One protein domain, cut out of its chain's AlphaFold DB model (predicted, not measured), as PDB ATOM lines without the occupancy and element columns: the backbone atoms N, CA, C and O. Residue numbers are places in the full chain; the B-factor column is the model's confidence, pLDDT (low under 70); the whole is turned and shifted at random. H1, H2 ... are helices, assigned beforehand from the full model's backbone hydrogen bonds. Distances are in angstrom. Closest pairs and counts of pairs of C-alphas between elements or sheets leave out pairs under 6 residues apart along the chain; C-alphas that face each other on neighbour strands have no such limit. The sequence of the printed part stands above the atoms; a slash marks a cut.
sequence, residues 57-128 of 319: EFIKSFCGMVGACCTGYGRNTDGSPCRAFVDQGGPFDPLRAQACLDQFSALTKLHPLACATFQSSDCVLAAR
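This is residues 57 to 128 of the 319 residues of an uncharacterized protein of Polyangiaceae bacterium (UniProt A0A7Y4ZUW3). Two long helices, H1 and H3, lie side by side and run the same way, and the shorter H2 folds back along H1 as the second half of a helical hairpin, clear of H3. After H3 the printed part turns back along it: the small helix H4 packs on the later parts of H1 and H3, and the small H5 packs on the first half of H3. The printed part has 72 residues with five named helices in the order H1, H2, H3, H4, H5 and no named strand; the class is all helix. It is compact, with a radius of gyration of the C-alphas of 11.4 A, and the C-alphas span 33 by 25 by 19 A.

H1 is residues 57 to 72, 23.0 A from first to last C-alpha; C-alpha 57 is at (205.101, 194.918, 169.864). H2 is residues 80 to 87, 10.0 A long. H3, the longest helix, is residues 94 to 110, 24.7 A long, from C-alpha 94 at (195.416, 193.323, 167.605). H4 is residues 114 to 117. H5 is residues 121 to 125, with C-alpha 125 at (193.149, 199.026, 159.181).

H1 and H3 are the hubs, touching three other helices each. H1 touches H3 with residues 58 to 65 alone, at a shallow tilt of 20 degrees, the same way; their closest C-alphas, of Phe 62 and Leu 101, are 6.4 A apart. H1 touches H2 with residues 59 to 66 alone, and the closest C-alphas, of Cys 63 and Cys 82, are 5.6 A apart. These two form a helical hairpin, running opposite ways at a tilt of 36 degrees, only just steep. H1 only just touches H4, with residues 66 to 69 alone and 3 pairs of C-alphas within 8 A; the closest are those of Cys 69 and Cys 115, 6.1 A. H3 touches H4 with residues 104 to 108 alone, the closest C-alphas being those of Thr 108 and Ala 114, 6.2 A. H3 touches H5 with residues 96 to 101 alone, the closest C-alphas being those of Cys 100 and Cys 123, 4.6 A. H2 and H3 are apart, and so are H1 and H5. In H1, H2, H3 and H5 every O i to N i+4 pair is within hydrogen-bond range; H4 is too short for such a pair.

The two C-alphas farthest apart, those of Gly 74 and Pro 91, are 32.8 A apart. The printed part has no cut. The links from H3 to H4 and from H4 to H5 are tight, those from H1 to H2 and from H2 to H3 short, and no link is long. The mean pLDDT of the printed part is 77.0; residues 88 to 91 and 112 to 128 are under 70.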
ATOM      1  N   GLU A  57     204.599 196.151 170.485       85.12
ATOM      2  CA  GLU A  57     205.101 194.918 169.864       85.12
ATOM      3  C   GLU A  57     204.774 194.850 168.364       85.12
ATOM      4  O   GLU A  57     205.604 194.393 167.569       85.12
ATOM      5  N   PHE A  58     203.606 195.357 167.948       86.50
ATOM      6  CA  PHE A  58     203.277 195.498 166.529       86.50
ATOM      7  C   PHE A  58     204.194 196.508 165.842       86.50
ATOM      8  O   PHE A  58     204.801 196.168 164.830       86.50
ATOM      9  N   ILE A  59     204.351 197.706 166.414       87.19
ATOM     10  CA  ILE A  59     205.252 198.752 165.917       87.19
ATOM     11  C   ILE A  59     206.658 198.182 165.758       87.19
ATOM     12  O   ILE A  59     207.253 198.274 164.689       87.19
ATOM     13  N   LYS A  60     207.187 197.537 166.796       89.50
ATOM     14  CA  LYS A  60     208.521 196.938 166.773       89.50
ATOM     15  C   LYS A  60     208.658 195.883 165.674       89.50
ATOM     16  O   LYS A  60     209.652 195.898 164.948       89.50
ATOM     17  N   SER A  61     207.673 195.000 165.526       89.94
ATOM     18  CA  SER A  61     207.689 193.930 164.518       89.94
ATOM     19  C   SER A  61     207.565 194.480 163.096       89.94
ATOM     20  O   SER A  61     208.382 194.163 162.230       89.94
ATOM     21  N   PHE A  62     206.583 195.351 162.862       87.56
ATOM     22  CA  PHE A  62     206.325 195.982 161.572       87.56
ATOM     23  C   PHE A  62     207.508 196.859 161.145       87.56
ATOM     24  O   PHE A  62     208.069 196.664 160.066       87.56
ATOM     25  N   CYS A  63     207.977 197.749 162.025       88.00
ATOM     26  CA  CYS A  63     209.108 198.628 161.739       88.00
ATOM     27  C   CYS A  63     210.436 197.875 161.614       88.00
ATOM     28  O   CYS A  63     211.298 198.301 160.847       88.00
ATOM     29  N   GLY A  64     210.601 196.739 162.298       90.31
ATOM     30  CA  GLY A  64     211.745 195.850 162.096       90.31
ATOM     31  C   GLY A  64     211.786 195.261 160.683       90.31
ATOM     32  O   GLY A  64     212.830 195.298 160.028       90.31
ATOM     33  N   MET A  65     210.644 194.785 160.174       88.19
ATOM     34  CA  MET A  65     210.548 194.261 158.804       88.19
ATOM     35  C   MET A  65     210.742 195.359 157.750       88.19
ATOM     36  O   MET A  65     211.468 195.164 156.773       88.19
ATOM     37  N   VAL A  66     210.155 196.536 157.974       85.44
ATOM     38  CA  VAL A  66     210.392 197.725 157.145       85.44
ATOM     39  C   VAL A  66     211.874 198.115 157.169       85.44
ATOM     40  O   VAL A  66     212.434 198.418 156.124       85.44
ATOM     41  N   GLY A  67     212.558 198.058 158.312       87.69
ATOM     42  CA  GLY A  67     213.978 198.416 158.385       87.69
ATOM     43  C   GLY A  67     214.911 197.475 157.633       87.69
ATOM     44  O   GLY A  67     215.834 197.941 156.955       87.69
ATOM     45  N   ALA A  68     214.632 196.171 157.662       85.12
ATOM     46  CA  ALA A  68     215.334 195.206 156.819       85.12
ATOM     47  C   ALA A  68     215.160 195.541 155.325       85.12
ATOM     48  O   ALA A  68     216.128 195.532 154.564       85.12
ATOM     49  N   CYS A  69     213.947 195.932 154.931       83.44
ATOM     50  CA  CYS A  69     213.664 196.414 153.586       83.44
ATOM     51  C   CYS A  69     214.438 197.691 153.228       83.44
ATOM     52  O   CYS A  69     215.116 197.727 152.201       83.44
ATOM     53  N   CYS A  70     214.379 198.725 154.077       83.62
ATOM     54  CA  CYS A  70     215.076 199.994 153.855       83.62
ATOM     55  C   CYS A  70     216.572 199.770 153.611       83.62
ATOM     56  O   CYS A  70     217.149 200.351 152.689       83.62
ATOM     57  N   THR A  71     217.172 198.871 154.394       84.56
ATOM     58  CA  THR A  71     218.589 198.508 154.282       84.56
ATOM     59  C   THR A  71     218.902 197.904 152.910       84.56
ATOM     60  O   THR A  71     219.904 198.271 152.298       84.56
ATOM     61  N   GLY A  72     218.015 197.059 152.371       79.00
ATOM     62  CA  GLY A  72     218.128 196.518 151.009       79.00
ATOM     63  C   GLY A  72     218.118 197.590 149.911       79.00
ATOM     64  O   GLY A  72     218.750 197.416 148.872       79.00
ATOM     65  N   TYR A  73     217.479 198.735 150.167       75.56
ATOM     66  CA  TYR A  73     217.482 199.915 149.291       75.56
ATOM     67  C   TYR A  73     218.614 200.915 149.587       75.56
ATOM     68  O   TYR A  73     218.638 202.019 149.027       75.56
ATOM     69  N   GLY A  74     219.550 200.562 150.473       81.50
ATOM     70  CA  GLY A  74     220.624 201.458 150.902       81.50
ATOM     71  C   GLY A  74     220.101 202.688 151.646       81.50
ATOM     72  O   GLY A  74     220.628 203.788 151.464       81.50
ATOM     73  N   ARG A  75     219.025 202.532 152.426       80.75
ATOM     74  CA  ARG A  75     218.485 203.567 153.312       80.75
ATOM     75  C   ARG A  75     218.506 203.098 154.756       80.75
ATOM     76  O   ARG A  75     218.183 201.952 155.052       80.75
ATOM     77  N   ASN A  76     218.816 204.022 155.653       78.88
ATOM     78  CA  ASN A  76     218.668 203.789 157.080       78.88
ATOM     79  C   ASN A  76     217.224 204.084 157.503       78.88
ATOM     80  O   ASN A  76     216.540 204.927 156.920       78.88
ATOM     81  N   THR A  77     216.755 203.395 158.536       78.19
ATOM     82  CA  THR A  77     215.550 203.792 159.263       78.19
ATOM     83  C   THR A  77     215.850 203.742 160.752       78.19
ATOM     84  O   THR A  77     216.430 202.781 161.250       78.19
ATOM     85  N   ASP A  78     215.469 204.792 161.462       78.94
ATOM     86  CA  ASP A  78     215.422 204.850 162.926       78.94
ATOM     87  C   ASP A  78     214.065 204.333 163.460       78.94
ATOM     88  O   ASP A  78     213.769 204.362 164.662       78.94
ATOM     89  N   GLY A  79     213.208 203.859 162.548       78.69
ATOM     90  CA  GLY A  79     211.838 203.460 162.824       78.69
ATOM     91  C   GLY A  79     210.917 204.636 163.148       78.69
ATOM     92  O   GLY A  79     209.756 204.383 163.445       78.69
ATOM     93  N   SER A  80     211.382 205.889 163.105       80.94
ATOM     94  CA  SER A  80     210.571 207.075 163.405       80.94
ATOM     95  C   SER A  80     209.478 207.308 162.353       80.94
ATOM     96  O   SER A  80     208.322 207.432 162.750       80.94
ATOM     97  N   PRO A  81     209.743 207.233 161.028       77.31
ATOM     98  CA  PRO A  81     208.677 207.336 160.025       77.31
ATOM     99  C   PRO A  81     207.652 206.202 160.128       77.31
ATOM    100  O   PRO A  81     206.459 206.411 159.943       77.31
ATOM    101  N   CYS A  82     208.116 204.998 160.466       79.75
ATOM    102  CA  CYS A  82     207.250 203.842 160.649       79.75
ATOM    103  C   CYS A  82     206.399 203.944 161.926       79.75
ATOM    104  O   CYS A  82     205.199 203.689 161.875       79.75
ATOM    105  N   ARG A  83     206.977 204.399 163.043       80.62
ATOM    106  CA  ARG A  83     206.232 204.756 164.258       80.62
ATOM    107  C   ARG A  83     205.209 205.838 163.971       80.62
ATOM    108  O   ARG A  83     204.038 205.615 164.208       80.62
ATOM    109  N   ALA A  84     205.618 206.931 163.330       78.06
ATOM    110  CA  ALA A  84     204.719 208.006 162.939       78.06
ATOM    111  C   ALA A  84     203.587 207.527 162.017       78.06
ATOM    112  O   ALA A  84     202.502 208.094 162.059       78.06
ATOM    113  N   PHE A  85     203.816 206.510 161.182       75.12
ATOM    114  CA  PHE A  85     202.768 205.884 160.377       75.12
ATOM    115  C   PHE A  85     201.767 205.103 161.240       75.12
ATOM    116  O   PHE A  85     200.564 205.240 161.038       75.12
ATOM    117  N   VAL A  86     202.243 204.329 162.219       74.69
ATOM    118  CA  VAL A  86     201.366 203.595 163.146       74.69
ATOM    119  C   VAL A  86     200.646 204.542 164.114       74.69
ATOM    120  O   VAL A  86     199.453 204.377 164.338       74.69
ATOM    121  N   ASP A  87     201.332 205.571 164.614       70.81
ATOM    122  CA  ASP A  87     200.814 206.594 165.537       70.81
ATOM    123  C   ASP A  87     199.830 207.558 164.861       70.81
ATOM    124  O   ASP A  87     198.982 208.161 165.516       70.81
ATOM    125  N   GLN A  88     199.926 207.721 163.538       67.06
ATOM    126  CA  GLN A  88     198.878 208.376 162.749       67.06
ATOM    127  C   GLN A  88     197.594 207.549 162.698       67.06
ATOM    128  O   GLN A  88     196.551 208.064 162.282       67.06
ATOM    129  N   GLY A  89     197.666 206.288 163.113       61.38
ATOM    130  CA  GLY A  89     196.515 205.439 163.241       61.38
ATOM    131  C   GLY A  89     195.693 205.694 164.486       61.38
ATOM    132  O   GLY A  89     196.195 206.111 165.524       61.38
ATOM    133  N   GLY A  90     194.394 205.434 164.378       61.28
ATOM    134  CA  GLY A  90     193.521 205.413 165.546       61.28
ATOM    135  C   GLY A  90     193.701 204.148 166.398       61.28
ATOM    136  O   GLY A  90     194.759 203.521 166.365       61.28
ATOM    137  N   PRO A  91     192.696 203.771 167.207       65.75
ATOM    138  CA  PRO A  91     192.833 202.702 168.189       65.75
ATOM    139  C   PRO A  91     193.292 201.373 167.592       65.75
ATOM    140  O   PRO A  91     192.747 200.882 166.608       65.75
ATOM    141  N   PHE A  92     194.293 200.791 168.244       75.56
ATOM    142  CA  PHE A  92     194.970 199.578 167.814       75.56
ATOM    143  C   PHE A  92     194.046 198.346 167.837       75.56
ATOM    144  O   PHE A  92     193.522 197.982 168.894       75.56
ATOM    145  N   ASP A  93     193.910 197.664 166.694       76.50
ATOM    146  CA  ASP A  93     193.236 196.361 166.584       76.50
ATOM    147  C   ASP A  93     194.278 195.222 166.511       76.50
ATOM    148  O   ASP A  93     194.945 195.065 165.483       76.50
ATOM    149  N   PRO A  94     194.411 194.384 167.559       78.81
ATOM    150  CA  PRO A  94     195.416 193.323 167.605       78.81
ATOM    151  C   PRO A  94     195.213 192.219 166.558       78.81
ATOM    152  O   PRO A  94     196.197 191.623 166.119       78.81
ATOM    153  N   LEU A  95     193.974 191.922 166.147       77.62
ATOM    154  CA  LEU A  95     193.708 190.873 165.155       77.62
ATOM    155  C   LEU A  95     194.140 191.333 163.762       77.62
ATOM    156  O   LEU A  95     194.784 190.583 163.026       77.62
ATOM    157  N   ARG A  96     193.838 192.589 163.421       79.50
ATOM    158  CA  ARG A  96     194.252 193.188 162.143       79.50
ATOM    159  C   ARG A  96     195.747 193.462 162.097       79.50
ATOM    160  O   ARG A  96     196.372 193.228 161.068       79.50
ATOM    161  N   ALA A  97     196.327 193.879 163.219       83.50
ATOM    162  CA  ALA A  97     197.768 194.014 163.371       83.50
ATOM    163  C   ALA A  97     198.493 192.688 163.088       83.50
ATOM    164  O   ALA A  97     199.477 192.671 162.353       83.50
ATOM    165  N   GLN A  98     197.982 191.560 163.590       85.00
ATOM    166  CA  GLN A  98     198.574 190.256 163.290       85.00
ATOM    167  C   GLN A  98     198.418 189.874 161.810       85.00
ATOM    168  O   GLN A  98     199.405 189.508 161.176       85.00
ATOM    169  N   ALA A  99     197.221 190.027 161.233       81.94
ATOM    170  CA  ALA A  99     196.986 189.745 159.811       81.94
ATOM    171  C   ALA A  99     197.891 190.590 158.892       81.94
ATOM    172  O   ALA A  99     198.438 190.093 157.905       81.94
ATOM    173  N   CYS A 100     198.105 191.853 159.265       88.00
ATOM    174  CA  CYS A 100     199.063 192.753 158.639       88.00
ATOM    175  C   CYS A 100     200.493 192.188 158.652       88.00
ATOM    176  O   CYS A 100     201.132 192.102 157.598       88.00
ATOM    177  N   LEU A 101     200.995 191.790 159.828       89.31
ATOM    178  CA  LEU A 101     202.341 191.227 159.969       89.31
ATOM    179  C   LEU A 101     202.496 189.940 159.150       89.31
ATOM    180  O   LEU A 101     203.513 189.760 158.476       89.31
ATOM    181  N   ASP A 102     201.480 189.075 159.154       87.56
ATOM    182  CA  ASP A 102     201.496 187.813 158.415       87.56
ATOM    183  C   ASP A 102     201.592 188.062 156.902       87.56
ATOM    184  O   ASP A 102     202.462 187.487 156.239       87.56
ATOM    185  N   GLN A 103     200.787 188.985 156.363       82.56
ATOM    186  CA  GLN A 103     200.840 189.377 154.949       82.56
ATOM    187  C   GLN A 103     202.177 190.024 154.570       82.56
ATOM    188  O   GLN A 103     202.752 189.684 153.533       82.56
ATOM    189  N   PHE A 104     202.701 190.920 155.414       84.75
ATOM    190  CA  PHE A 104     203.998 191.560 155.181       84.75
ATOM    191  C   PHE A 104     205.125 190.520 155.150       84.75
ATOM    192  O   PHE A 104     205.977 190.526 154.254       84.75
ATOM    193  N   SER A 105     205.112 189.580 156.098       87.75
ATOM    194  CA  SER A 105     206.107 188.508 156.176       87.75
ATOM    195  C   SER A 105     206.018 187.544 154.987       87.75
ATOM    196  O   SER A 105     207.043 187.097 154.472       87.75
ATOM    197  N   ALA A 106     204.808 187.240 154.506       83.50
ATOM    198  CA  ALA A 106     204.608 186.387 153.341       83.50
ATOM    199  C   ALA A 106     205.123 187.062 152.062       83.50
ATOM    200  O   ALA A 106     205.824 186.426 151.272       83.50
ATOM    201  N   LEU A 107     204.844 188.359 151.885       79.12
ATOM    202  CA  LEU A 107     205.301 189.102 150.712       79.12
ATOM    203  C   LEU A 107     206.829 189.232 150.681       79.12
ATOM    204  O   LEU A 107     207.449 188.984 149.649       79.12
ATOM    205  N   THR A 108     207.445 189.580 151.812       79.56
ATOM    206  CA  THR A 108     208.905 189.763 151.896       79.56
ATOM    207  C   THR A 108     209.686 188.465 151.682       79.56
ATOM    208  O   THR A 108     210.786 188.509 151.133       79.56
ATOM    209  N   LYS A 109     209.114 187.303 152.031       82.50
ATOM    210  CA  LYS A 109     209.691 185.987 151.694       82.50
ATOM    211  C   LYS A 109     209.702 185.707 150.192       82.50
ATOM    212  O   LYS A 109     210.629 185.065 149.709       82.50
ATOM    213  N   LEU A 110     208.672 186.151 149.470       77.94
ATOM    214  CA  LEU A 110     208.578 185.967 148.020       77.94
ATOM    215  C   LEU A 110     209.462 186.962 147.272       77.94
ATOM    216  O   LEU A 110     210.088 186.610 146.276       77.94
ATOM    217  N   HIS A 111     209.508 188.205 147.749       74.94
ATOM    218  CA  HIS A 111     210.260 189.268 147.109       74.94
ATOM    219  C   HIS A 111     210.835 190.219 148.175       74.94
ATOM    220  O   HIS A 111     210.111 191.083 148.677       74.94
ATOM    221  N   PRO A 112     212.140 190.113 148.500       68.81
ATOM    222  CA  PRO A 112     212.778 190.896 149.568       68.81
ATOM    223  C   PRO A 112     212.630 192.419 149.427       68.81
ATOM    224  O   PRO A 112     212.754 193.147 150.406       68.81
ATOM    225  N   LEU A 113     212.346 192.897 148.211       65.50
ATOM    226  CA  LEU A 113     212.173 194.310 147.871       65.50
ATOM    227  C   LEU A 113     210.698 194.762 147.783       65.50
ATOM    228  O   LEU A 113     210.425 195.945 147.632       65.50
ATOM    229  N   ALA A 114     209.705 193.871 147.884       68.12
ATOM    230  CA  ALA A 114     208.290 194.244 147.679       68.12
ATOM    231  C   ALA A 114     207.658 195.066 148.826       68.12
ATOM    232  O   ALA A 114     206.509 195.493 148.764       68.12
ATOM    233  N   CYS A 115     208.434 195.323 149.865       69.94
ATOM    234  CA  CYS A 115     208.134 196.204 150.983       69.94
ATOM    235  C   CYS A 115     207.966 197.687 150.602       69.94
ATOM    236  O   CYS A 115     207.189 198.373 151.258       69.94
ATOM    237  N   ALA A 116     208.629 198.180 149.546       61.78
ATOM    238  CA  ALA A 116     208.441 199.560 149.073       61.78
ATOM    239  C   ALA A 116     207.033 199.791 148.494       61.78
ATOM    240  O   ALA A 116     206.497 200.889 148.545       61.78
ATOM    241  N   THR A 117     206.408 198.730 147.984       60.72
ATOM    242  CA  THR A 117     205.073 198.761 147.372       60.72
ATOM    243  C   THR A 117     204.005 198.133 148.263       60.72
ATOM    244  O   THR A 117     202.880 197.901 147.820       60.72
ATOM    245  N   PHE A 118     204.349 197.775 149.503       66.12
ATOM    246  CA  PHE A 118     203.426 197.069 150.375       66.12
ATOM    247  C   PHE A 118     202.346 198.027 150.890       66.12
ATOM    248  O   PHE A 118     202.587 198.884 151.736       66.12
ATOM    249  N   GLN A 119     201.127 197.838 150.392       63.97
ATOM    250  CA  GLN A 119     199.917 198.485 150.884       63.97
ATOM    251  C   GLN A 119     198.899 197.401 151.239       63.97
ATOM    252  O   GLN A 119     198.041 197.047 150.436       63.97
ATOM    253  N   SER A 120     199.009 196.829 152.438       66.12
ATOM    254  CA  SER A 120     197.941 195.971 152.955       66.12
ATOM    255  C   SER A 120     196.857 196.831 153.581       66.12
ATOM    256  O   SER A 120     197.131 197.653 154.462       66.12
ATOM    257  N   SER A 121     195.612 196.595 153.165       63.25
ATOM    258  CA  SER A 121     194.453 197.151 153.849       63.25
ATOM    259  C   SER A 121     194.493 196.811 155.332       63.25
ATOM    260  O   SER A 121     194.220 197.696 156.123       63.25
ATOM    261  N   ASP A 122     194.914 195.609 155.730       67.81
ATOM    262  CA  ASP A 122     194.948 195.194 157.137       67.81
ATOM    263  C   ASP A 122     195.967 195.986 157.960       67.81
ATOM    264  O   ASP A 122     195.669 196.371 159.089       67.81
ATOM    265  N   CYS A 123     197.116 196.340 157.378       68.00
ATOM    266  CA  CYS A 123     198.092 197.216 158.039       68.00
ATOM    267  C   CYS A 123     197.589 198.646 158.189       68.00
ATOM    268  O   CYS A 123     197.800 199.274 159.223       68.00
ATOM    269  N   VAL A 124     196.875 199.148 157.181       63.12
ATOM    270  CA  VAL A 124     196.208 200.450 157.272       63.12
ATOM    271  C   VAL A 124     195.023 200.378 158.241       63.12
ATOM    272  O   VAL A 124     194.699 201.372 158.872       63.12
ATOM    273  N   LEU A 125     194.342 199.234 158.355       59.03
ATOM    274  CA  LEU A 125     193.149 199.026 159.181       59.03
ATOM    275  C   LEU A 125     193.469 198.772 160.663       59.03
ATOM    276  O   LEU A 125     192.620 199.071 161.497       59.03
ATOM    277  N   ALA A 126     194.661 198.267 160.988       63.22
ATOM    278  CA  ALA A 126     195.170 198.172 162.361       63.22
ATOM    279  C   ALA A 126     195.408 199.553 163.009       63.22
ATOM    280  O   ALA A 126     195.575 199.649 164.223       63.22
ATOM    281  N   ALA A 127     195.408 200.601 162.182       58.69
ATOM    282  CA  ALA A 127     195.784 201.970 162.479       58.69
ATOM    283  C   ALA A 127     194.655 202.945 162.063       58.69
ATOM    284  O   ALA A 127     194.909 203.913 161.354       58.69
ATOM    285  N   ARG A 128     193.376 202.719 162.417       66.69
ATOM    286  CA  ARG A 128     192.270 203.632 162.014       66.69
ATOM    287  C   ARG A 128     191.468 204.174 163.174       66.69
ATOM    288  O   ARG A 128     191.389 203.565 164.232       66.69
TER     289      ARG A 128